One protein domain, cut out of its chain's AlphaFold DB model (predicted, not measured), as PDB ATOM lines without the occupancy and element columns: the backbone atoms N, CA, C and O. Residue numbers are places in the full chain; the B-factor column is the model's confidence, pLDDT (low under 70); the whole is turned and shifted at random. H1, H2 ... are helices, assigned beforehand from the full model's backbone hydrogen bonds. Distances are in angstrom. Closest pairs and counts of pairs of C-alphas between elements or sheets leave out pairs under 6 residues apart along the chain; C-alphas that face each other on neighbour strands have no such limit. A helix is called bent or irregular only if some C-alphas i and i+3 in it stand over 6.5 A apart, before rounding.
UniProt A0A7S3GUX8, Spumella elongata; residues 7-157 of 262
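What this domain is: This is residues 7 to 157 of the 262 residues of a protein of Spumella elongata (UniProt A0A7S3GUX8). Four helices, H2 to H5, form an up-and-down bundle, each running against the one before it; H1, the longest helix, crosses H2 at one side of this bundle, and residues 7 to 14 of H1 stick out. H6 touches no helix, and its residues 148 to 157 stick out as a second arm. The printed part has 151 residues with six named helices, H1 to H6 in chain order, and no named strand: all helix. It is compact, with a radius of gyration of the C-alphas of 15.9 A, and spans 57 by 42 by 28 A.

Where its parts are: H1, residues 7 to 32, begins at C-alpha 7 (15.682, -8.322, 22.025) and measures 38.0 A. H2 holds residues 41 to 53, 18.2 A. H3, residues 59 to 74, 22.7 A, has a kink of 27 degrees near residue 66 and is only just irregular: C-alphas 61 and 64 are 6.8 A apart. H4 holds residues 78 to 96, 26.8 A, and H5 residues 105 to 117, 18.4 A. H6, residues 138 to 157, 28.1 A, ends at C-alpha 157 (46.186, 5.552, 12.549).

How they stand to each other: The hub H2 touches H1, H3 and H5. H1 touches it with residues 18 to 26 alone, closest C-alphas Ala 22 and Thr 50, 5.0 A, at a steep tilt of 63 degrees. H3 and H4 form a helical hairpin, closest C-alphas Ala 68 and Ala 84, 4.0 A. Every O i to N i+4 pair is within hydrogen-bond range in H2, H4, H5 and H6; H1 has 20 of 22, H3 9 of 12.

The domain as a whole: The printed part has no cut. The link H5 to H6, 20 residues, is long. pLDDT is under 70 in residues 26 to 34 and 137 to 157.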
ATOM      1  N   GLU A   7      15.884  -7.794  23.372       74.25
ATOM      2  CA  GLU A   7      15.682  -8.322  22.025       74.25
ATOM      3  C   GLU A   7      16.521  -7.564  20.986       74.25
ATOM      4  O   GLU A   7      17.158  -8.194  20.139       74.25
ATOM      5  N   ASP A   8      16.654  -6.242  21.131       71.69
ATOM      6  CA  ASP A   8      17.532  -5.423  20.284       71.69
ATOM      7  C   ASP A   8      18.999  -5.826  20.459       71.69
ATOM      8  O   ASP A   8      19.733  -5.986  19.484       71.69
ATOM      9  N   VAL A   9      19.427  -6.073  21.702       72.12
ATOM     10  CA  VAL A   9      20.795  -6.531  21.999       72.12
ATOM     11  C   VAL A   9      21.061  -7.918  21.400       72.12
ATOM     12  O   VAL A   9      22.138  -8.159  20.846       72.12
ATOM     13  N   MET A  10      20.100  -8.845  21.474       71.50
ATOM     14  CA  MET A  10      20.249 -10.177  20.872       71.50
ATOM     15  C   MET A  10      20.295 -10.116  19.346       71.50
ATOM     16  O   MET A  10      21.167 -10.732  18.734       71.50
ATOM     17  N   THR A  11      19.414  -9.329  18.736       71.12
ATOM     18  CA  THR A  11      19.383  -9.144  17.280       71.12
ATOM     19  C   THR A  11      20.685  -8.518  16.793       71.12
ATOM     20  O   THR A  11      21.316  -9.023  15.864       71.12
ATOM     21  N   TYR A  12      21.159  -7.482  17.486       72.00
ATOM     22  CA  TYR A  12      22.410  -6.811  17.158       72.00
ATOM     23  C   TYR A  12      23.629  -7.731  17.310       72.00
ATOM     24  O   TYR A  12      24.500  -7.776  16.440       72.00
ATOM     25  N   THR A  13      23.700  -8.517  18.388       73.06
ATOM     26  CA  THR A  13      24.802  -9.477  18.575       73.06
ATOM     27  C   THR A  13      24.779 -10.599  17.536       73.06
ATOM     28  O   THR A  13      25.847 -11.009  17.077       73.06
ATOM     29  N   ALA A  14      23.601 -11.060  17.107       71.19
ATOM     30  CA  ALA A  14      23.467 -12.020  16.014       71.19
ATOM     31  C   ALA A  14      23.949 -11.434  14.674       71.19
ATOM     32  O   ALA A  14      24.738 -12.077  13.981       71.19
ATOM     33  N   GLN A  15      23.568 -10.193  14.356       71.94
ATOM     34  CA  GLN A  15      24.044  -9.485  13.161       71.94
ATOM     35  C   GLN A  15      25.568  -9.313  13.162       71.94
ATOM     36  O   GLN A  15      26.219  -9.555  12.148       71.94
ATOM     37  N   LEU A  16      26.162  -8.949  14.305       71.19
ATOM     38  CA  LEU A  16      27.618  -8.814  14.426       71.19
ATOM     39  C   LEU A  16      28.355 -10.137  14.191       71.19
ATOM     40  O   LEU A  16      29.412 -10.132  13.560       71.19
ATOM     41  N   ARG A  17      27.813 -11.259  14.680       74.12
ATOM     42  CA  ARG A  17      28.388 -12.590  14.428       74.12
ATOM     43  C   ARG A  17      28.279 -12.968  12.957       74.12
ATOM     44  O   ARG A  17      29.284 -13.361  12.382       74.12
ATOM     45  N   ALA A  18      27.105 -12.787  12.347       70.56
ATOM     46  CA  ALA A  18      26.898 -13.068  10.927       70.56
ATOM     47  C   ALA A  18      27.885 -12.280  10.049       70.56
ATOM     48  O   ALA A  18      28.557 -12.857   9.201       70.56
ATOM     49  N   HIS A  19      28.060 -10.990  10.336       71.50
ATOM     50  CA  HIS A  19      29.030 -10.138   9.653       71.50
ATOM     51  C   HIS A  19      30.484 -10.611   9.850       71.50
ATOM     52  O   HIS A  19      31.272 -10.609   8.905       71.50
ATOM     53  N   ALA A  20      30.873 -11.008  11.067       71.06
ATOM     54  CA  ALA A  20      32.220 -11.523  11.329       71.06
ATOM     55  C   ALA A  20      32.498 -12.820  10.550       71.06
ATOM     56  O   ALA A  20      33.530 -12.922   9.888       71.06
ATOM     57  N   THR A  21      31.550 -13.761  10.560       75.88
ATOM     58  CA  THR A  21      31.641 -15.019   9.807       75.88
ATOM     59  C   THR A  21      31.684 -14.777   8.299       75.88
ATOM     60  O   THR A  21      32.469 -15.412   7.596       75.88
ATOM     61  N   ALA A  22      30.868 -13.849   7.785       74.81
ATOM     62  CA  ALA A  22      30.873 -13.493   6.370       74.81
ATOM     63  C   ALA A  22      32.242 -12.941   5.936       74.81
ATOM     64  O   ALA A  22      32.767 -13.340   4.897       74.81
ATOM     65  N   LYS A  23      32.865 -12.099   6.771       72.94
ATOM     66  CA  LYS A  23      34.205 -11.555   6.514       72.94
ATOM     67  C   LYS A  23      35.278 -12.649   6.447       72.94
ATOM     68  O   LYS A  23      36.096 -12.638   5.533       72.94
ATOM     69  N   GLU A  24      35.261 -13.596   7.383       75.06
ATOM     70  CA  GLU A  24      36.219 -14.712   7.411       75.06
ATOM     71  C   GLU A  24      36.094 -15.610   6.169       75.06
ATOM     72  O   GLU A  24      37.095 -15.936   5.529       75.06
ATOM     73  N   LYS A  25      34.862 -15.947   5.765       75.25
ATOM     74  CA  LYS A  25      34.599 -16.727   4.542       75.25
ATOM     75  C   LYS A  25      35.132 -16.041   3.288       75.25
ATOM     76  O   LYS A  25      35.651 -16.709   2.394       75.25
ATOM     77  N   LEU A  26      35.006 -14.720   3.221       69.81
ATOM     78  CA  LEU A  26      35.437 -13.949   2.063       69.81
ATOM     79  C   LEU A  26      36.965 -13.922   1.946       69.81
ATOM     80  O   LEU A  26      37.496 -14.194   0.871       69.81
ATOM     81  N   GLN A  27      37.654 -13.734   3.073       69.69
ATOM     82  CA  GLN A  27      39.113 -13.809   3.144       69.69
ATOM     83  C   GLN A  27      39.640 -15.190   2.719       69.69
ATOM     84  O   GLN A  27      40.632 -15.282   2.001       69.69
ATOM     85  N   LEU A  28      38.958 -16.275   3.102       67.94
ATOM     86  CA  LEU A  28      39.305 -17.621   2.635       67.94
ATOM     87  C   LEU A  28      39.128 -17.765   1.117       67.94
ATOM     88  O   LEU A  28      39.993 -18.331   0.453       67.94
ATOM     89  N   GLN A  29      38.055 -17.225   0.539       64.06
ATOM     90  CA  GLN A  29      37.825 -17.308  -0.907       64.06
ATOM     91  C   GLN A  29      38.834 -16.509  -1.740       64.06
ATOM     92  O   GLN A  29      39.236 -16.998  -2.794       64.06
ATOM     93  N   GLU A  30      39.299 -15.348  -1.270       66.50
ATOM     94  CA  GLU A  30      40.363 -14.583  -1.946       66.50
ATOM     95  C   GLU A  30      41.640 -15.418  -2.125       66.50
ATOM     96  O   GLU A  30      42.311 -15.333  -3.154       66.50
ATOM     97  N   THR A  31      41.942 -16.301  -1.167       62.81
ATOM     98  CA  THR A  31      43.113 -17.187  -1.255       62.81
ATOM     99  C   THR A  31      42.947 -18.341  -2.249       62.81
ATOM    100  O   THR A  31      43.946 -18.908  -2.692       62.81
ATOM    101  N   MET A  32      41.712 -18.690  -2.632       55.06
ATOM    102  CA  MET A  32      41.419 -19.843  -3.496       55.06
ATOM    103  C   MET A  32      41.483 -19.528  -5.001       55.06
ATOM    104  O   MET A  32      41.531 -20.455  -5.812       55.06
ATOM    105  N   GLY A  33      41.540 -18.247  -5.385       60.09
ATOM    106  CA  GLY A  33      41.587 -17.815  -6.786       60.09
ATOM    107  C   GLY A  33      40.272 -18.039  -7.561       60.09
ATOM    108  O   GLY A  33      39.283 -18.515  -7.001       60.09
ATOM    109  N   PRO A  34      40.225 -17.682  -8.861       69.50
ATOM    110  CA  PRO A  34      38.994 -17.735  -9.646       69.50
ATOM    111  C   PRO A  34      38.537 -19.180  -9.882       69.50
ATOM    112  O   PRO A  34      39.308 -20.031 -10.346       69.50
ATOM    113  N   ARG A  35      37.257 -19.453  -9.608       76.62
ATOM    114  CA  ARG A  35      36.635 -20.756  -9.876       76.62
ATOM    115  C   ARG A  35      36.675 -21.096 -11.368       76.62
ATOM    116  O   ARG A  35      36.452 -20.251 -12.235       76.62
ATOM    117  N   LYS A  36      36.934 -22.375 -11.659       79.00
ATOM    118  CA  LYS A  36      36.958 -22.933 -13.024       79.00
ATOM    119  C   LYS A  36      35.666 -23.658 -13.404       79.00
ATOM    120  O   LYS A  36      35.397 -23.811 -14.592       79.00
ATOM    121  N   GLU A  37      34.901 -24.087 -12.407       86.81
ATOM    122  CA  GLU A  37      33.693 -24.898 -12.546       86.81
ATOM    123  C   GLU A  37      32.439 -24.071 -12.251       86.81
ATOM    124  O   GLU A  37      32.513 -23.031 -11.589       86.81
ATOM    125  N   ASP A  38      31.304 -24.542 -12.766       91.19
ATOM    126  CA  ASP A  38      30.000 -23.931 -12.533       91.19
ATOM    127  C   ASP A  38      29.570 -24.129 -11.073       91.19
ATOM    128  O   ASP A  38      29.808 -25.173 -10.463       91.19
ATOM    129  N   MET A  39      28.938 -23.109 -10.505       92.19
ATOM    130  CA  MET A  39      28.463 -23.116  -9.130       92.19
ATOM    131  C   MET A  39      27.169 -23.908  -9.007       92.19
ATOM    132  O   MET A  39      26.285 -23.842  -9.863       92.19
ATOM    133  N   SER A  40      27.015 -24.593  -7.882       95.44
ATOM    134  CA  SER A  40      25.698 -25.053  -7.459       95.44
ATOM    135  C   SER A  40      24.828 -23.880  -6.991       95.44
ATOM    136  O   SER A  40      25.325 -22.833  -6.564       95.44
ATOM    137  N   LEU A  41      23.510 -24.062  -7.033       94.94
ATOM    138  CA  LEU A  41      22.524 -23.103  -6.542       94.94
ATOM    139  C   LEU A  41      22.820 -22.687  -5.096       94.94
ATOM    140  O   LEU A  41      22.775 -21.503  -4.770       94.94
ATOM    141  N   GLY A  42      23.157 -23.648  -4.234       94.62
ATOM    142  CA  GLY A  42      23.479 -23.381  -2.838       94.62
ATOM    143  C   GLY A  42      24.739 -22.541  -2.671       94.62
ATOM    144  O   GLY A  42      24.759 -21.637  -1.839       94.62
ATOM    145  N   GLU A  43      25.769 -22.782  -3.481       93.31
ATOM    146  CA  GLU A  43      26.987 -21.969  -3.455       93.31
ATOM    147  C   GLU A  43      26.738 -20.552  -3.967       93.31
ATOM    148  O   GLU A  43      27.247 -19.603  -3.376       93.31
ATOM    149  N   ALA A  44      25.948 -20.396  -5.032       94.12
ATOM    150  CA  ALA A  44      25.626 -19.083  -5.581       94.12
ATOM    151  C   ALA A  44      24.821 -18.247  -4.578       94.12
ATOM    152  O   ALA A  44      25.156 -17.090  -4.331       94.12
ATOM    153  N   LEU A  45      23.806 -18.841  -3.938       95.12
ATOM    154  CA  LEU A  45      23.048 -18.171  -2.881       95.12
ATOM    155  C   LEU A  45      23.948 -17.803  -1.696       95.12
ATOM    156  O   LEU A  45      23.862 -16.683  -1.198       95.12
ATOM    157  N   GLU A  46      24.834 -18.703  -1.268       93.75
ATOM    158  CA  GLU A  46      25.762 -18.434  -0.164       93.75
ATOM    159  C   GLU A  46      26.725 -17.293  -0.464       93.75
ATOM    160  O   GLU A  46      27.009 -16.478   0.413       93.75
ATOM    161  N   GLU A  47      27.247 -17.234  -1.687       91.06
ATOM    162  CA  GLU A  47      28.181 -16.189  -2.086       91.06
ATOM    163  C   GLU A  47      27.490 -14.821  -2.091       91.06
ATOM    164  O   GLU A  47      28.046 -13.865  -1.543       91.06
ATOM    165  N   VAL A  48      26.254 -14.732  -2.596       92.25
ATOM    166  CA  VAL A  48      25.457 -13.493  -2.557       92.25
ATOM    167  C   VAL A  48      25.096 -13.109  -1.117       92.25
ATOM    168  O   VAL A  48      25.272 -11.951  -0.737       92.25
ATOM    169  N   ILE A  49      24.661 -14.067  -0.286       92.88
ATOM    170  CA  ILE A  49      24.375 -13.845   1.146       92.88
ATOM    171  C   ILE A  49      25.615 -13.304   1.854       92.88
ATOM    172  O   ILE A  49      25.540 -12.283   2.534       92.88
ATOM    173  N   THR A  50      26.758 -13.966   1.671       88.62
ATOM    174  CA  THR A  50      28.033 -13.575   2.285       88.62
ATOM    175  C   THR A  50      28.404 -12.160   1.864       88.62
ATOM    176  O   THR A  50      28.738 -11.333   2.708       88.62
ATOM    177  N   THR A  51      28.274 -11.861   0.571       86.94
ATOM    178  CA  THR A  51      28.545 -10.537   0.007       86.94
ATOM    179  C   THR A  51      27.659  -9.469   0.655       86.94
ATOM    180  O   THR A  51      28.180  -8.489   1.177       86.94
ATOM    181  N   MET A  52      26.342  -9.675   0.728       88.88
ATOM    182  CA  MET A  52      25.417  -8.742   1.392       88.88
ATOM    183  C   MET A  52      25.696  -8.593   2.895       88.88
ATOM    184  O   MET A  52      25.570  -7.506   3.446       88.88
ATOM    185  N   GLN A  53      26.108  -9.661   3.578       86.69
ATOM    186  CA  GLN A  53      26.373  -9.632   5.020       86.69
ATOM    187  C   GLN A  53      27.701  -8.963   5.401       86.69
ATOM    188  O   GLN A  53      27.904  -8.654   6.578       86.69
ATOM    189  N   THR A  54      28.594  -8.722   4.438       80.38
ATOM    190  CA  THR A  54      29.858  -8.010   4.688       80.38
ATOM    191  C   THR A  54      29.692  -6.517   4.943       80.38
ATOM    192  O   THR A  54      30.595  -5.901   5.505       80.38
ATOM    193  N   ASP A  55      28.544  -5.939   4.593       77.12
ATOM    194  CA  ASP A  55      28.204  -4.557   4.910       77.12
ATOM    195  C   ASP A  55      26.957  -4.537   5.791       77.12
ATOM    196  O   ASP A  55      25.903  -5.060   5.429       77.12
ATOM    197  N   LYS A  56      27.056  -3.878   6.948       77.12
ATOM    198  CA  LYS A  56      25.932  -3.720   7.879       77.12
ATOM    199  C   LYS A  56      24.705  -3.087   7.227       77.12
ATOM    200  O   LYS A  56      23.597  -3.358   7.679       77.12
ATOM    201  N   PHE A  57      24.893  -2.258   6.202       79.12
ATOM    202  CA  PHE A  57      23.801  -1.623   5.476       79.12
ATOM    203  C   PHE A  57      22.981  -2.633   4.657       79.12
ATOM    204  O   PHE A  57      21.767  -2.483   4.540       79.12
ATOM    205  N   TRP A  58      23.616  -3.693   4.143       84.62
ATOM    206  CA  TRP A  58      22.983  -4.681   3.261       84.62
ATOM    207  C   TRP A  58      22.592  -5.988   3.960       84.62
ATOM    208  O   TRP A  58      21.915  -6.813   3.350       84.62
ATOM    209  N   VAL A  59      22.945  -6.175   5.237       85.06
ATOM    210  CA  VAL A  59      22.620  -7.389   6.018       85.06
ATOM    211  C   VAL A  59      21.139  -7.767   5.929       85.06
ATOM    212  O   VAL A  59      20.809  -8.948   5.823       85.06
ATOM    213  N   ASP A  60      20.237  -6.786   5.939       88.62
ATOM    214  CA  ASP A  60      18.800  -7.054   5.871       88.62
ATOM    215  C   ASP A  60      18.342  -7.558   4.495       88.62
ATOM    216  O   ASP A  60      17.397  -8.346   4.426       88.62
ATOM    217  N   LEU A  61      19.052  -7.204   3.418       90.56
ATOM    218  CA  LEU A  61      18.787  -7.706   2.063       90.56
ATOM    219  C   LEU A  61      19.151  -9.183   1.903       90.56
ATOM    220  O   LEU A  61      18.609  -9.857   1.029       90.56
ATOM    221  N   ALA A  62      20.038  -9.701   2.757       93.06
ATOM    222  CA  ALA A  62      20.416 -11.109   2.753       93.06
ATOM    223  C   ALA A  62      19.322 -12.010   3.350       93.06
ATOM    224  O   ALA A  62      19.275 -13.200   3.040       93.06
ATOM    225  N   LYS A  63      18.429 -11.467   4.195       93.69
ATOM    226  CA  LYS A  63      17.431 -12.254   4.945       93.69
ATOM    227  C   LYS A  63      16.524 -13.105   4.049       93.69
ATOM    228  O   LYS A  63      16.381 -14.292   4.352       93.69
ATOM    229  N   PRO A  64      15.935 -12.582   2.951       96.62
ATOM    230  CA  PRO A  64      15.126 -13.408   2.059       96.62
ATOM    231  C   PRO A  64      15.936 -14.548   1.431       96.62
ATOM    232  O   PRO A  64      15.430 -15.659   1.329       96.62
ATOM    233  N   LEU A  65      17.205 -14.314   1.077       96.62
ATOM    234  CA  LEU A  65      18.073 -15.349   0.504       96.62
ATOM    235  C   LEU A  65      18.450 -16.422   1.534       96.62
ATOM    236  O   LEU A  65      18.416 -17.607   1.210       96.62
ATOM    237  N   SER A  66      18.748 -16.034   2.778       95.19
ATOM    238  CA  SER A  66      18.988 -16.991   3.867       95.19
ATOM    239  C   SER A  66      17.758 -17.865   4.122       95.19
ATOM    240  O   SER A  66      17.886 -19.083   4.199       95.19
ATOM    241  N   ALA A  67      16.564 -17.265   4.160       95.88
ATOM    242  CA  ALA A  67      15.312 -18.003   4.314       95.88
ATOM    243  C   ALA A  67      15.006 -18.909   3.105       95.88
ATOM    244  O   ALA A  67      14.486 -20.010   3.273       95.88
ATOM    245  N   ALA A  68      15.343 -18.473   1.885       96.62
ATOM    246  CA  ALA A  68      15.190 -19.287   0.680       96.62
ATOM    247  C   ALA A  68      16.080 -20.532   0.739       96.62
ATOM    248  O   ALA A  68      15.626 -21.639   0.454       96.62
ATOM    249  N   ARG A  69      17.337 -20.357   1.157       96.12
ATOM    250  CA  ARG A  69      18.278 -21.459   1.345       96.12
ATOM    251  C   ARG A  69      17.799 -22.426   2.428       96.12
ATOM    252  O   ARG A  69      17.747 -23.622   2.166       96.12
ATOM    253  N   GLU A  70      17.396 -21.922   3.595       95.38
ATOM    254  CA  GLU A  70      16.870 -22.742   4.695       95.38
ATOM    255  C   GLU A  70      15.656 -23.574   4.251       95.38
ATOM    256  O   GLU A  70      15.589 -24.774   4.514       95.38
ATOM    257  N   ALA A  71      14.731 -22.975   3.491       94.12
ATOM    258  CA  ALA A  71      13.585 -23.694   2.939       94.12
ATOM    259  C   ALA A  71      14.012 -24.887   2.061       94.12
ATOM    260  O   ALA A  71      13.390 -25.949   2.122       94.12
ATOM    261  N   LEU A  72      15.084 -24.739   1.277       94.44
ATOM    262  CA  LEU A  72      15.632 -25.817   0.451       94.44
ATOM    263  C   LEU A  72      16.398 -26.873   1.268       94.44
ATOM    264  O   LEU A  72      16.398 -28.039   0.872       94.44
ATOM    265  N   GLU A  73      17.010 -26.500   2.397       93.12
ATOM    266  CA  GLU A  73      17.707 -27.426   3.310       93.12
ATOM    267  C   GLU A  73      16.734 -28.347   4.059       93.12
ATOM    268  O   GLU A  73      17.007 -29.539   4.205       93.12
ATOM    269  N   VAL A  74      15.571 -27.832   4.479       85.62
ATOM    270  CA  VAL A  74      14.528 -28.616   5.178       85.62
ATOM    271  C   VAL A  74      13.920 -29.700   4.271       85.62
ATOM    272  O   VAL A  74      13.439 -30.728   4.748       85.62
ATOM    273  N   GLY A  75      13.990 -29.509   2.954       78.94
ATOM    274  CA  GLY A  75      13.717 -30.540   1.959       78.94
ATOM    275  C   GLY A  75      13.251 -29.926   0.651       78.94
ATOM    276  O   GLY A  75      12.319 -29.133   0.655       78.94
ATOM    277  N   ALA A  76      13.848 -30.315  -0.477       82.44
ATOM    278  CA  ALA A  76      13.584 -29.748  -1.805       82.44
ATOM    279  C   ALA A  76      12.277 -30.258  -2.456       82.44
ATOM    280  O   ALA A  76      12.258 -30.678  -3.614       82.44
ATOM    281  N   ASN A  77      11.175 -30.260  -1.705       92.81
ATOM    282  CA  ASN A  77       9.843 -30.574  -2.222       92.81
ATOM    283  C   ASN A  77       9.266 -29.396  -3.048       92.81
ATOM    284  O   ASN A  77       9.802 -28.290  -3.007       92.81
ATOM    285  N   PRO A  78       8.178 -29.594  -3.819       93.88
ATOM    286  CA  PRO A  78       7.626 -28.529  -4.660       93.88
ATOM    287  C   PRO A  78       7.253 -27.250  -3.892       93.88
ATOM    288  O   PRO A  78       7.520 -26.151  -4.368       93.88
ATOM    289  N   ALA A  79       6.702 -27.378  -2.681       93.88
ATOM    290  CA  ALA A  79       6.283 -26.229  -1.880       93.88
ATOM    291  C   ALA A  79       7.475 -25.402  -1.371       93.88
ATOM    292  O   ALA A  79       7.424 -24.173  -1.390       93.88
ATOM    293  N   SER A  80       8.561 -26.051  -0.944       94.56
ATOM    294  CA  SER A  80       9.767 -25.345  -0.498       94.56
ATOM    295  C   SER A  80      10.519 -24.687  -1.650       94.56
ATOM    296  O   SER A  80      11.000 -23.569  -1.478       94.56
ATOM    297  N   ARG A  81      10.568 -25.314  -2.836       95.19
ATOM    298  CA  ARG A  81      11.149 -24.698  -4.042       95.19
ATOM    299  C   ARG A  81      10.376 -23.460  -4.468       95.19
ATOM    300  O   ARG A  81      10.986 -22.414  -4.673       95.19
ATOM    301  N   GLN A  82       9.045 -23.552  -4.502       95.44
ATOM    302  CA  GLN A  82       8.183 -22.408  -4.790       95.44
ATOM    303  C   GLN A  82       8.407 -21.280  -3.776       95.44
ATOM    304  O   GLN A  82       8.595 -20.123  -4.150       95.44
ATOM    305  N   ARG A  83       8.468 -21.619  -2.482       95.69
ATOM    306  CA  ARG A  83       8.733 -20.640  -1.427       95.69
ATOM    307  C   ARG A  83      10.109 -19.985  -1.567       95.69
ATOM    308  O   ARG A  83      10.230 -18.775  -1.382       95.69
ATOM    309  N   ALA A  84      11.137 -20.765  -1.882       96.56
ATOM    310  CA  ALA A  84      12.484 -20.260  -2.109       96.56
ATOM    311  C   ALA A  84      12.531 -19.318  -3.323       96.56
ATOM    312  O   ALA A  84      13.112 -18.238  -3.224       96.56
ATOM    313  N   ALA A  85      11.860 -19.669  -4.424       96.69
ATOM    314  CA  ALA A  85      11.750 -18.809  -5.600       96.69
ATOM    315  C   ALA A  85      11.089 -17.462  -5.264       96.69
ATOM    316  O   ALA A  85      11.635 -16.413  -5.602       96.69
ATOM    317  N   GLU A  86       9.975 -17.462  -4.525       97.44
ATOM    318  CA  GLU A  86       9.303 -16.232  -4.076       97.44
ATOM    319  C   GLU A  86      10.220 -15.325  -3.247       97.44
ATOM    320  O   GLU A  86      10.264 -14.111  -3.463       97.44
ATOM    321  N   LEU A  87      10.973 -15.905  -2.311       97.75
ATOM    322  CA  LEU A  87      11.912 -15.171  -1.462       97.75
ATOM    323  C   LEU A  87      13.082 -14.585  -2.268       97.75
ATOM    324  O   LEU A  87      13.481 -13.442  -2.035       97.75
ATOM    325  N   ILE A  88      13.596 -15.325  -3.254       97.50
ATOM    326  CA  ILE A  88      14.626 -14.825  -4.174       97.50
ATOM    327  C   ILE A  88      14.069 -13.676  -5.026       97.50
ATOM    328  O   ILE A  88      14.726 -12.645  -5.168       97.50
ATOM    329  N   ARG A  89      12.840 -13.797  -5.544       96.69
ATOM    330  CA  ARG A  89      12.159 -12.726  -6.298       96.69
ATOM    331  C   ARG A  89      11.977 -11.466  -5.459       96.69
ATOM    332  O   ARG A  89      12.127 -10.363  -5.983       96.69
ATOM    333  N   GLU A  90      11.666 -11.620  -4.178       95.75
ATOM    334  CA  GLU A  90      11.560 -10.498  -3.249       95.75
ATOM    335  C   GLU A  90      12.907  -9.792  -3.061       95.75
ATOM    336  O   GLU A  90      12.978  -8.571  -3.192       95.75
ATOM    337  N   CYS A  91      13.993 -10.549  -2.874       95.06
ATOM    338  CA  CYS A  91      15.342  -9.984  -2.846       95.06
ATOM    339  C   CYS A  91      15.651  -9.212  -4.142       95.06
ATOM    340  O   CYS A  91      16.024  -8.043  -4.080       95.06
ATOM    341  N   ILE A  92      15.396  -9.803  -5.319       94.62
ATOM    342  CA  ILE A  92      15.622  -9.149  -6.623       94.62
ATOM    343  C   ILE A  92      14.909  -7.793  -6.704       94.62
ATOM    344  O   ILE A  92      15.506  -6.822  -7.167       94.62
ATOM    345  N   LYS A  93      13.656  -7.693  -6.239       93.94
ATOM    346  CA  LYS A  93      12.914  -6.420  -6.227       93.94
ATOM    347  C   LYS A  93      13.581  -5.370  -5.342       93.94
ATOM    348  O   LYS A  93      13.675  -4.216  -5.752       93.94
ATOM    349  N   GLN A  94      14.042  -5.762  -4.153       91.69
ATOM    350  CA  GLN A  94      14.734  -4.856  -3.232       91.69
ATOM    351  C   GLN A  94      16.046  -4.357  -3.843       91.69
ATOM    352  O   GLN A  94      16.346  -3.164  -3.801       91.69
ATOM    353  N   VAL A  95      16.788  -5.259  -4.485       89.81
ATOM    354  CA  VAL A  95      18.094  -4.957  -5.072       89.81
ATOM    355  C   VAL A  95      17.970  -4.128  -6.356       89.81
ATOM    356  O   VAL A  95      18.795  -3.254  -6.604       89.81
ATOM    357  N   ALA A  96      16.907  -4.312  -7.147       88.12
ATOM    358  CA  ALA A  96      16.655  -3.528  -8.362       88.12
ATOM    359  C   ALA A  96      16.507  -2.015  -8.094       88.12
ATOM    360  O   ALA A  96      16.757  -1.200  -8.984       88.12
ATOM    361  N   GLY A  97      16.130  -1.625  -6.871       84.25
ATOM    362  CA  GLY A  97      16.086  -0.224  -6.441       84.25
ATOM    363  C   GLY A  97      17.465   0.400  -6.182       84.25
ATOM    364  O   GLY A  97      17.589   1.626  -6.142       84.25
ATOM    365  N   LEU A  98      18.509  -0.418  -6.033       83.38
ATOM    366  CA  LEU A  98      19.862   0.003  -5.681       83.38
ATOM    367  C   LEU A  98      20.693   0.194  -6.948       83.38
ATOM    368  O   LEU A  98      21.379  -0.708  -7.427       83.38
ATOM    369  N   LYS A  99      20.620   1.400  -7.518       75.12
ATOM    370  CA  LYS A  99      21.398   1.748  -8.713       75.12
ATOM    371  C   LYS A  99      22.887   1.459  -8.475       75.12
ATOM    372  O   LYS A  99      23.455   1.963  -7.513       75.12
ATOM    373  N   HIS A 100      23.496   0.706  -9.393       77.38
ATOM    374  CA  HIS A 100      24.923   0.342  -9.428       77.38
ATOM    375  C   HIS A 100      25.401  -0.725  -8.431       77.38
ATOM    376  O   HIS A 100      26.579  -1.069  -8.473       77.38
ATOM    377  N   TYR A 101      24.525  -1.293  -7.598       80.19
ATOM    378  CA  TYR A 101      24.893  -2.382  -6.690       80.19
ATOM    379  C   TYR A 101      24.297  -3.711  -7.150       80.19
ATOM    380  O   TYR A 101      23.191  -3.758  -7.690       80.19
ATOM    381  N   PHE A 102      25.042  -4.792  -6.915       85.12
ATOM    382  CA  PHE A 102      24.616  -6.171  -7.155       85.12
ATOM    383  C   PHE A 102      24.188  -6.483  -8.608       85.12
ATOM    384  O   PHE A 102      23.296  -7.301  -8.853       85.12
ATOM    385  N   LEU A 103      24.761  -5.784  -9.594       83.50
ATOM    386  CA  LEU A 103      24.353  -5.909 -10.999       83.50
ATOM    387  C   LEU A 103      24.659  -7.293 -11.589       83.50
ATOM    388  O   LEU A 103      23.939  -7.732 -12.481       83.50
ATOM    389  N   MET A 104      25.707  -7.968 -11.107       83.69
ATOM    390  CA  MET A 104      26.087  -9.314 -11.564       83.69
ATOM    391  C   MET A 104      25.351 -10.408 -10.786       83.69
ATOM    392  O   MET A 104      25.055 -11.473 -11.320       83.69
ATOM    393  N   GLU A 105      24.976 -10.115  -9.548       90.56
ATOM    394  CA  GLU A 105      24.221 -10.980  -8.659       90.56
ATOM    395  C   GLU A 105      22.760 -11.088  -9.133       90.56
ATOM    396  O   GLU A 105      22.174 -12.168  -9.098       90.56
ATOM    397  N   GLN A 106      22.169 -10.003  -9.653       91.44
ATOM    398  CA  GLN A 106      20.792  -9.988 -10.172       91.44
ATOM    399  C   GLN A 106      20.485 -11.065 -11.231       91.44
ATOM    400  O   GLN A 106      19.520 -11.806 -11.025       91.44
ATOM    401  N   PRO A 107      21.234 -11.204 -12.344       92.31
ATOM    402  CA  PRO A 107      20.965 -12.251 -13.329       92.31
ATOM    403  C   PRO A 107      21.165 -13.658 -12.752       92.31
ATOM    404  O   PRO A 107      20.419 -14.570 -13.105       92.31
ATOM    405  N   VAL A 108      22.100 -13.845 -11.812       93.38
ATOM    406  CA  VAL A 108      22.263 -15.135 -11.122       93.38
ATOM    407  C   VAL A 108      21.034 -15.459 -10.276       93.38
ATOM    408  O   VAL A 108      20.504 -16.565 -10.366       93.38
ATOM    409  N   LEU A 109      20.531 -14.493  -9.503       95.06
ATOM    410  CA  LEU A 109      19.312 -14.658  -8.709       95.06
ATOM    411  C   LEU A 109      18.082 -14.899  -9.601       95.06
ATOM    412  O   LEU A 109      17.218 -15.700  -9.249       95.06
ATOM    413  N   GLN A 110      18.002 -14.254 -10.769       95.31
ATOM    414  CA  GLN A 110      16.940 -14.504 -11.750       95.31
ATOM    415  C   GLN A 110      16.993 -15.939 -12.284       95.31
ATOM    416  O   GLN A 110      15.960 -16.609 -12.315       95.31
ATOM    417  N   ASN A 111      18.184 -16.428 -12.642       94.38
ATOM    418  CA  ASN A 111      18.386 -17.805 -13.094       94.38
ATOM    419  C   ASN A 111      18.051 -18.815 -11.988       94.38
ATOM    420  O   ASN A 111      17.384 -19.812 -12.250       94.38
ATOM    421  N   ALA A 112      18.460 -18.535 -10.750       95.12
ATOM    422  CA  ALA A 112      18.151 -19.354  -9.582       95.12
ATOM    423  C   ALA A 112      16.639 -19.460  -9.327       95.12
ATOM    424  O   ALA A 112      16.128 -20.558  -9.114       95.12
ATOM    425  N   ALA A 113      15.913 -18.339  -9.386       95.81
ATOM    426  CA  ALA A 113      14.459 -18.341  -9.233       95.81
ATOM    427  C   ALA A 113      13.772 -19.127 -10.361       95.81
ATOM    428  O   ALA A 113      12.928 -19.971 -10.079       95.81
ATOM    429  N   ALA A 114      14.180 -18.912 -11.616       95.19
ATOM    430  CA  ALA A 114      13.623 -19.629 -12.763       95.19
ATOM    431  C   ALA A 114      13.873 -21.147 -12.682       95.19
ATOM    432  O   ALA A 114      12.977 -21.936 -12.968       95.19
ATOM    433  N   LEU A 115      15.066 -21.555 -12.239       94.19
ATOM    434  CA  LEU A 115      15.422 -22.958 -12.015       94.19
ATOM    435  C   LEU A 115      14.532 -23.625 -10.950       94.19
ATOM    436  O   LEU A 115      14.184 -24.795 -11.075       94.19
ATOM    437  N   LEU A 116      14.172 -22.894  -9.894       94.06
ATOM    438  CA  LEU A 116      13.313 -23.397  -8.817       94.06
ATOM    439  C   LEU A 116      11.829 -23.459  -9.208       94.06
ATOM    440  O   LEU A 116      11.114 -24.329  -8.706       94.06
ATOM    441  N   GLU A 117      11.387 -22.554 -10.085       93.94
ATOM    442  CA  GLU A 117      10.031 -22.507 -10.653       93.94
ATOM    443  C   GLU A 117       9.797 -23.633 -11.684       93.94
ATOM    444  O   GLU A 117       8.657 -24.046 -11.898       93.94
ATOM    445  N   ASP A 118      10.857 -24.173 -12.298       92.06
ATOM    446  CA  ASP A 118      10.765 -25.310 -13.219       92.06
ATOM    447  C   ASP A 118      10.540 -26.632 -12.459       92.06
ATOM    448  O   ASP A 118      11.465 -27.288 -11.961       92.06
ATOM    449  N   GLU A 119       9.277 -27.060 -12.387       85.06
ATOM    450  CA  GLU A 119       8.883 -28.307 -11.727       85.06
ATOM    451  C   GLU A 119       9.562 -29.553 -12.318       85.06
ATOM    452  O   GLU A 119       9.769 -30.531 -11.589       85.06
ATOM    453  N   ALA A 120       9.944 -29.527 -13.601       82.06
ATOM    454  CA  ALA A 120      10.552 -30.670 -14.275       82.06
ATOM    455  C   ALA A 120      11.986 -30.938 -13.798       82.06
ATOM    456  O   ALA A 120      12.425 -32.090 -13.797       82.06
ATOM    457  N   GLN A 121      12.709 -29.903 -13.362       80.31
ATOM    458  CA  GLN A 121      14.124 -30.015 -12.994       80.31
ATOM    459  C   GLN A 121      14.361 -30.455 -11.548       80.31
ATOM    460  O   GLN A 121      15.486 -30.814 -11.208       80.31
ATOM    461  N   GLN A 122      13.319 -30.458 -10.704       88.94
ATOM    462  CA  GLN A 122      13.399 -30.848  -9.287       88.94
ATOM    463  C   GLN A 122      14.621 -30.240  -8.573       88.94
ATOM    464  O   GLN A 122      15.361 -30.931  -7.873       88.94
ATOM    465  N   ALA A 123      14.848 -28.944  -8.791       91.75
ATOM    466  CA  ALA A 123      16.078 -28.285  -8.385       91.75
ATOM    467  C   ALA A 123      16.340 -28.362  -6.871       91.75
ATOM    468  O   ALA A 123      15.442 -28.223  -6.040       91.75
ATOM    469  N   THR A 124      17.601 -28.558  -6.507       94.19
ATOM    470  CA  THR A 124      18.084 -28.628  -5.125       94.19
ATOM    471  C   THR A 124      19.256 -27.668  -4.946       94.19
ATOM    472  O   THR A 124      19.757 -27.099  -5.914       94.19
ATOM    473  N   LEU A 125      19.763 -27.522  -3.720       94.56
ATOM    474  CA  LEU A 125      20.977 -26.733  -3.478       94.56
ATOM    475  C   LEU A 125      22.201 -27.258  -4.240       94.56
ATOM    476  O   LEU A 125      23.110 -26.480  -4.500       94.56
ATOM    477  N   ALA A 126      22.218 -28.537  -4.624       94.31
ATOM    478  CA  ALA A 126      23.289 -29.133  -5.418       94.31
ATOM    479  C   ALA A 126      23.099 -28.955  -6.938       94.31
ATOM    480  O   ALA A 126      23.995 -29.302  -7.704       94.31
ATOM    481  N   SER A 127      21.952 -28.438  -7.393       94.31
ATOM    482  CA  SER A 127      21.700 -28.210  -8.818       94.31
ATOM    483  C   SER A 127      22.649 -27.151  -9.364       94.31
ATOM    484  O   SER A 127      22.801 -26.090  -8.766       94.31
ATOM    485  N   LEU A 128      23.288 -27.442 -10.494       94.19
ATOM    486  CA  LEU A 128      24.259 -26.544 -11.114       94.19
ATOM    487  C   LEU A 128      23.570 -25.367 -11.808       94.19
ATOM    488  O   LEU A 128      22.499 -25.523 -12.394       94.19
ATOM    489  N   LEU A 129      24.223 -24.208 -11.770       91.56
ATOM    490  CA  LEU A 129      23.863 -23.011 -12.519       91.56
ATOM    491  C   LEU A 129      24.842 -22.847 -13.694       91.56
ATOM    492  O   LEU A 129      25.963 -22.372 -13.486       91.56
ATOM    493  N   PRO A 130      24.452 -23.234 -14.924       88.19
ATOM    494  CA  PRO A 130      25.364 -23.246 -16.060       88.19
ATOM    495  C   PRO A 130      25.979 -21.873 -16.336       88.19
ATOM    496  O   PRO A 130      25.268 -20.875 -16.465       88.19
ATOM    497  N   GLY A 131      27.307 -21.824 -16.448       86.69
ATOM    498  CA  GLY A 131      28.058 -20.601 -16.742       86.69
ATOM    499  C   GLY A 131      28.192 -19.610 -15.580       86.69
ATOM    500  O   GLY A 131      28.838 -18.574 -15.754       86.69
ATOM    501  N   VAL A 132      27.641 -19.905 -14.399       88.75
ATOM    502  CA  VAL A 132      27.824 -19.083 -13.194       88.75
ATOM    503  C   VAL A 132      29.041 -19.599 -12.437       88.75
ATOM    504  O   VAL A 132      28.986 -20.658 -11.826       88.75
ATOM    505  N   ARG A 133      30.152 -18.856 -12.474       85.81
ATOM    506  CA  ARG A 133      31.411 -19.223 -11.784       85.81
ATOM    507  C   ARG A 133      31.703 -18.371 -10.553       85.81
ATOM    508  O   ARG A 133      32.445 -18.793  -9.672       85.81
ATOM    509  N   THR A 134      31.132 -17.176 -10.521       83.56
ATOM    510  CA  THR A 134      31.076 -16.277  -9.373       83.56
ATOM    511  C   THR A 134      29.837 -15.411  -9.526       83.56
ATOM    512  O   THR A 134      29.360 -15.173 -10.641       83.56
ATOM    513  N   THR A 135      29.315 -14.958  -8.402       81.12
ATOM    514  CA  THR A 135      28.233 -13.981  -8.332       81.12
ATOM    515  C   THR A 135      28.745 -12.556  -8.137       81.12
ATOM    516  O   THR A 135      27.976 -11.617  -8.317       81.12
ATOM    517  N   ARG A 136      30.033 -12.368  -7.825       76.50
ATOM    518  CA  ARG A 136      30.606 -11.066  -7.464       76.50
ATOM    519  C   ARG A 136      30.912 -10.215  -8.687       76.50
ATOM    520  O   ARG A 136      31.548 -10.670  -9.636       76.50
ATOM    521  N   SER A 137      30.505  -8.949  -8.635       68.88
ATOM    522  CA  SER A 137      30.938  -7.953  -9.619       68.88
ATOM    523  C   SER A 137      32.332  -7.385  -9.288       68.88
ATOM    524  O   SER A 137      32.667  -7.266  -8.106       68.88
ATOM    525  N   PRO A 138      33.135  -6.970 -10.290       66.38
ATOM    526  CA  PRO A 138      34.382  -6.232 -10.059       66.38
ATOM    527  C   PRO A 138      34.185  -4.970  -9.205       66.38
ATOM    528  O   PRO A 138      35.068  -4.577  -8.446       66.38
ATOM    529  N   GLU A 139      33.019  -4.331  -9.298       64.56
ATOM    530  CA  GLU A 139      32.636  -3.185  -8.475       64.56
ATOM    531  C   GLU A 139      32.389  -3.585  -7.015       64.56
ATOM    532  O   GLU A 139      32.818  -2.868  -6.110       64.56
ATOM    533  N   THR A 140      31.747  -4.736  -6.781       64.56
ATOM    534  CA  THR A 140      31.564  -5.336  -5.450       64.56
ATOM    535  C   THR A 140      32.924  -5.675  -4.833       64.56
ATOM    536  O   THR A 140      33.177  -5.328  -3.680       64.56
ATOM    537  N   GLU A 141      33.830  -6.280  -5.607       65.75
ATOM    538  CA  GLU A 141      35.201  -6.578  -5.169       65.75
ATOM    539  C   GLU A 141      35.987  -5.298  -4.852       65.75
ATOM    540  O   GLU A 141      36.607  -5.194  -3.794       65.75
ATOM    541  N   ALA A 142      35.912  -4.280  -5.713       65.50
ATOM    542  CA  ALA A 142      36.597  -3.006  -5.502       65.50
ATOM    543  C   ALA A 142      36.040  -2.219  -4.304       65.50
ATOM    544  O   ALA A 142      36.805  -1.567  -3.587       65.50
ATOM    545  N   ALA A 143      34.725  -2.254  -4.076       63.41
ATOM    546  CA  ALA A 143      34.094  -1.634  -2.913       63.41
ATOM    547  C   ALA A 143      34.530  -2.324  -1.615       63.41
ATOM    548  O   ALA A 143      34.849  -1.645  -0.636       63.41
ATOM    549  N   LEU A 144      34.614  -3.656  -1.628       60.19
ATOM    550  CA  LEU A 144      35.084  -4.433  -0.490       60.19
ATOM    551  C   LEU A 144      36.569  -4.165  -0.200       60.19
ATOM    552  O   LEU A 144      36.918  -3.862   0.940       60.19
ATOM    553  N   ALA A 145      37.420  -4.170  -1.230       65.62
ATOM    554  CA  ALA A 145      38.847  -3.869  -1.110       65.62
ATOM    555  C   ALA A 145      39.094  -2.453  -0.559       65.62
ATOM    556  O   ALA A 145      39.838  -2.283   0.406       65.62
ATOM    557  N   LYS A 146      38.399  -1.435  -1.089       63.53
ATOM    558  CA  LYS A 146      38.481  -0.059  -0.564       63.53
ATOM    559  C   LYS A 146      37.995   0.050   0.879       63.53
ATOM    560  O   LYS A 146      38.578   0.799   1.662       63.53
ATOM    561  N   GLY A 147      36.940  -0.680   1.239       58.12
ATOM    562  CA  GLY A 147      36.429  -0.728   2.608       58.12
ATOM    563  C   GLY A 147      37.440  -1.319   3.594       58.12
ATOM    564  O   GLY A 147      37.582  -0.805   4.706       58.12
ATOM    565  N   VAL A 148      38.177  -2.354   3.179       56.59
ATOM    566  CA  VAL A 148      39.266  -2.954   3.964       56.59
ATOM    567  C   VAL A 148      40.444  -1.986   4.086       56.59
ATOM    568  O   VAL A 148      40.847  -1.682   5.205       56.59
ATOM    569  N   GLU A 149      40.925  -1.406   2.984       62.09
ATOM    570  CA  GLU A 149      42.064  -0.474   2.996       62.09
ATOM    571  C   GLU A 149      41.803   0.790   3.830       62.09
ATOM    572  O   GLU A 149      42.653   1.217   4.619       62.09
ATOM    573  N   GLU A 150      40.628   1.414   3.692       64.75
ATOM    574  CA  GLU A 150      40.292   2.593   4.493       64.75
ATOM    575  C   GLU A 150      40.210   2.269   5.981       64.75
ATOM    576  O   GLU A 150      40.593   3.101   6.812       64.75
ATOM    577  N   ARG A 151      39.705   1.082   6.317       58.44
ATOM    578  CA  ARG A 151      39.596   0.620   7.692       58.44
ATOM    579  C   ARG A 151      40.962   0.289   8.271       58.44
ATOM    580  O   ARG A 151      41.251   0.790   9.350       58.44
ATOM    581  N   ASP A 152      41.805  -0.445   7.557       59.31
ATOM    582  CA  ASP A 152      43.169  -0.754   7.992       59.31
ATOM    583  C   ASP A 152      43.958   0.537   8.202       59.31
ATOM    584  O   ASP A 152      44.608   0.712   9.228       59.31
ATOM    585  N   ARG A 153      43.800   1.528   7.315       67.88
ATOM    586  CA  ARG A 153      44.401   2.855   7.500       67.88
ATOM    587  C   ARG A 153      43.864   3.576   8.742       67.88
ATOM    588  O   ARG A 153      44.634   4.243   9.436       67.88
ATOM    589  N   ARG A 154      42.560   3.492   9.029       64.06
ATOM    590  CA  ARG A 154      41.954   4.087  10.239       64.06
ATOM    591  C   ARG A 154      42.412   3.368  11.505       64.06
ATOM    592  O   ARG A 154      42.789   4.043  12.456       64.06
ATOM    593  N   GLU A 155      42.429   2.040  11.504       60.62
ATOM    594  CA  GLU A 155      42.885   1.206  12.617       60.62
ATOM    595  C   GLU A 155      44.375   1.421  12.879       60.62
ATOM    596  O   GLU A 155      44.764   1.635  14.021       60.62
ATOM    597  N   GLN A 156      45.202   1.493  11.839       60.00
ATOM    598  CA  GLN A 156      46.632   1.765  11.960       60.00
ATOM    599  C   GLN A 156      46.897   3.188  12.473       60.00
ATOM    600  O   GLN A 156      47.743   3.384  13.346       60.00
ATOM    601  N   LYS A 157      46.125   4.183  12.016       62.66
ATOM    602  CA  LYS A 157      46.186   5.552  12.549       62.66
ATOM    603  C   LYS A 157      45.731   5.618  14.011       62.66
ATOM    604  O   LYS A 157      46.333   6.337  14.804       62.66
TER     605      LYS A 157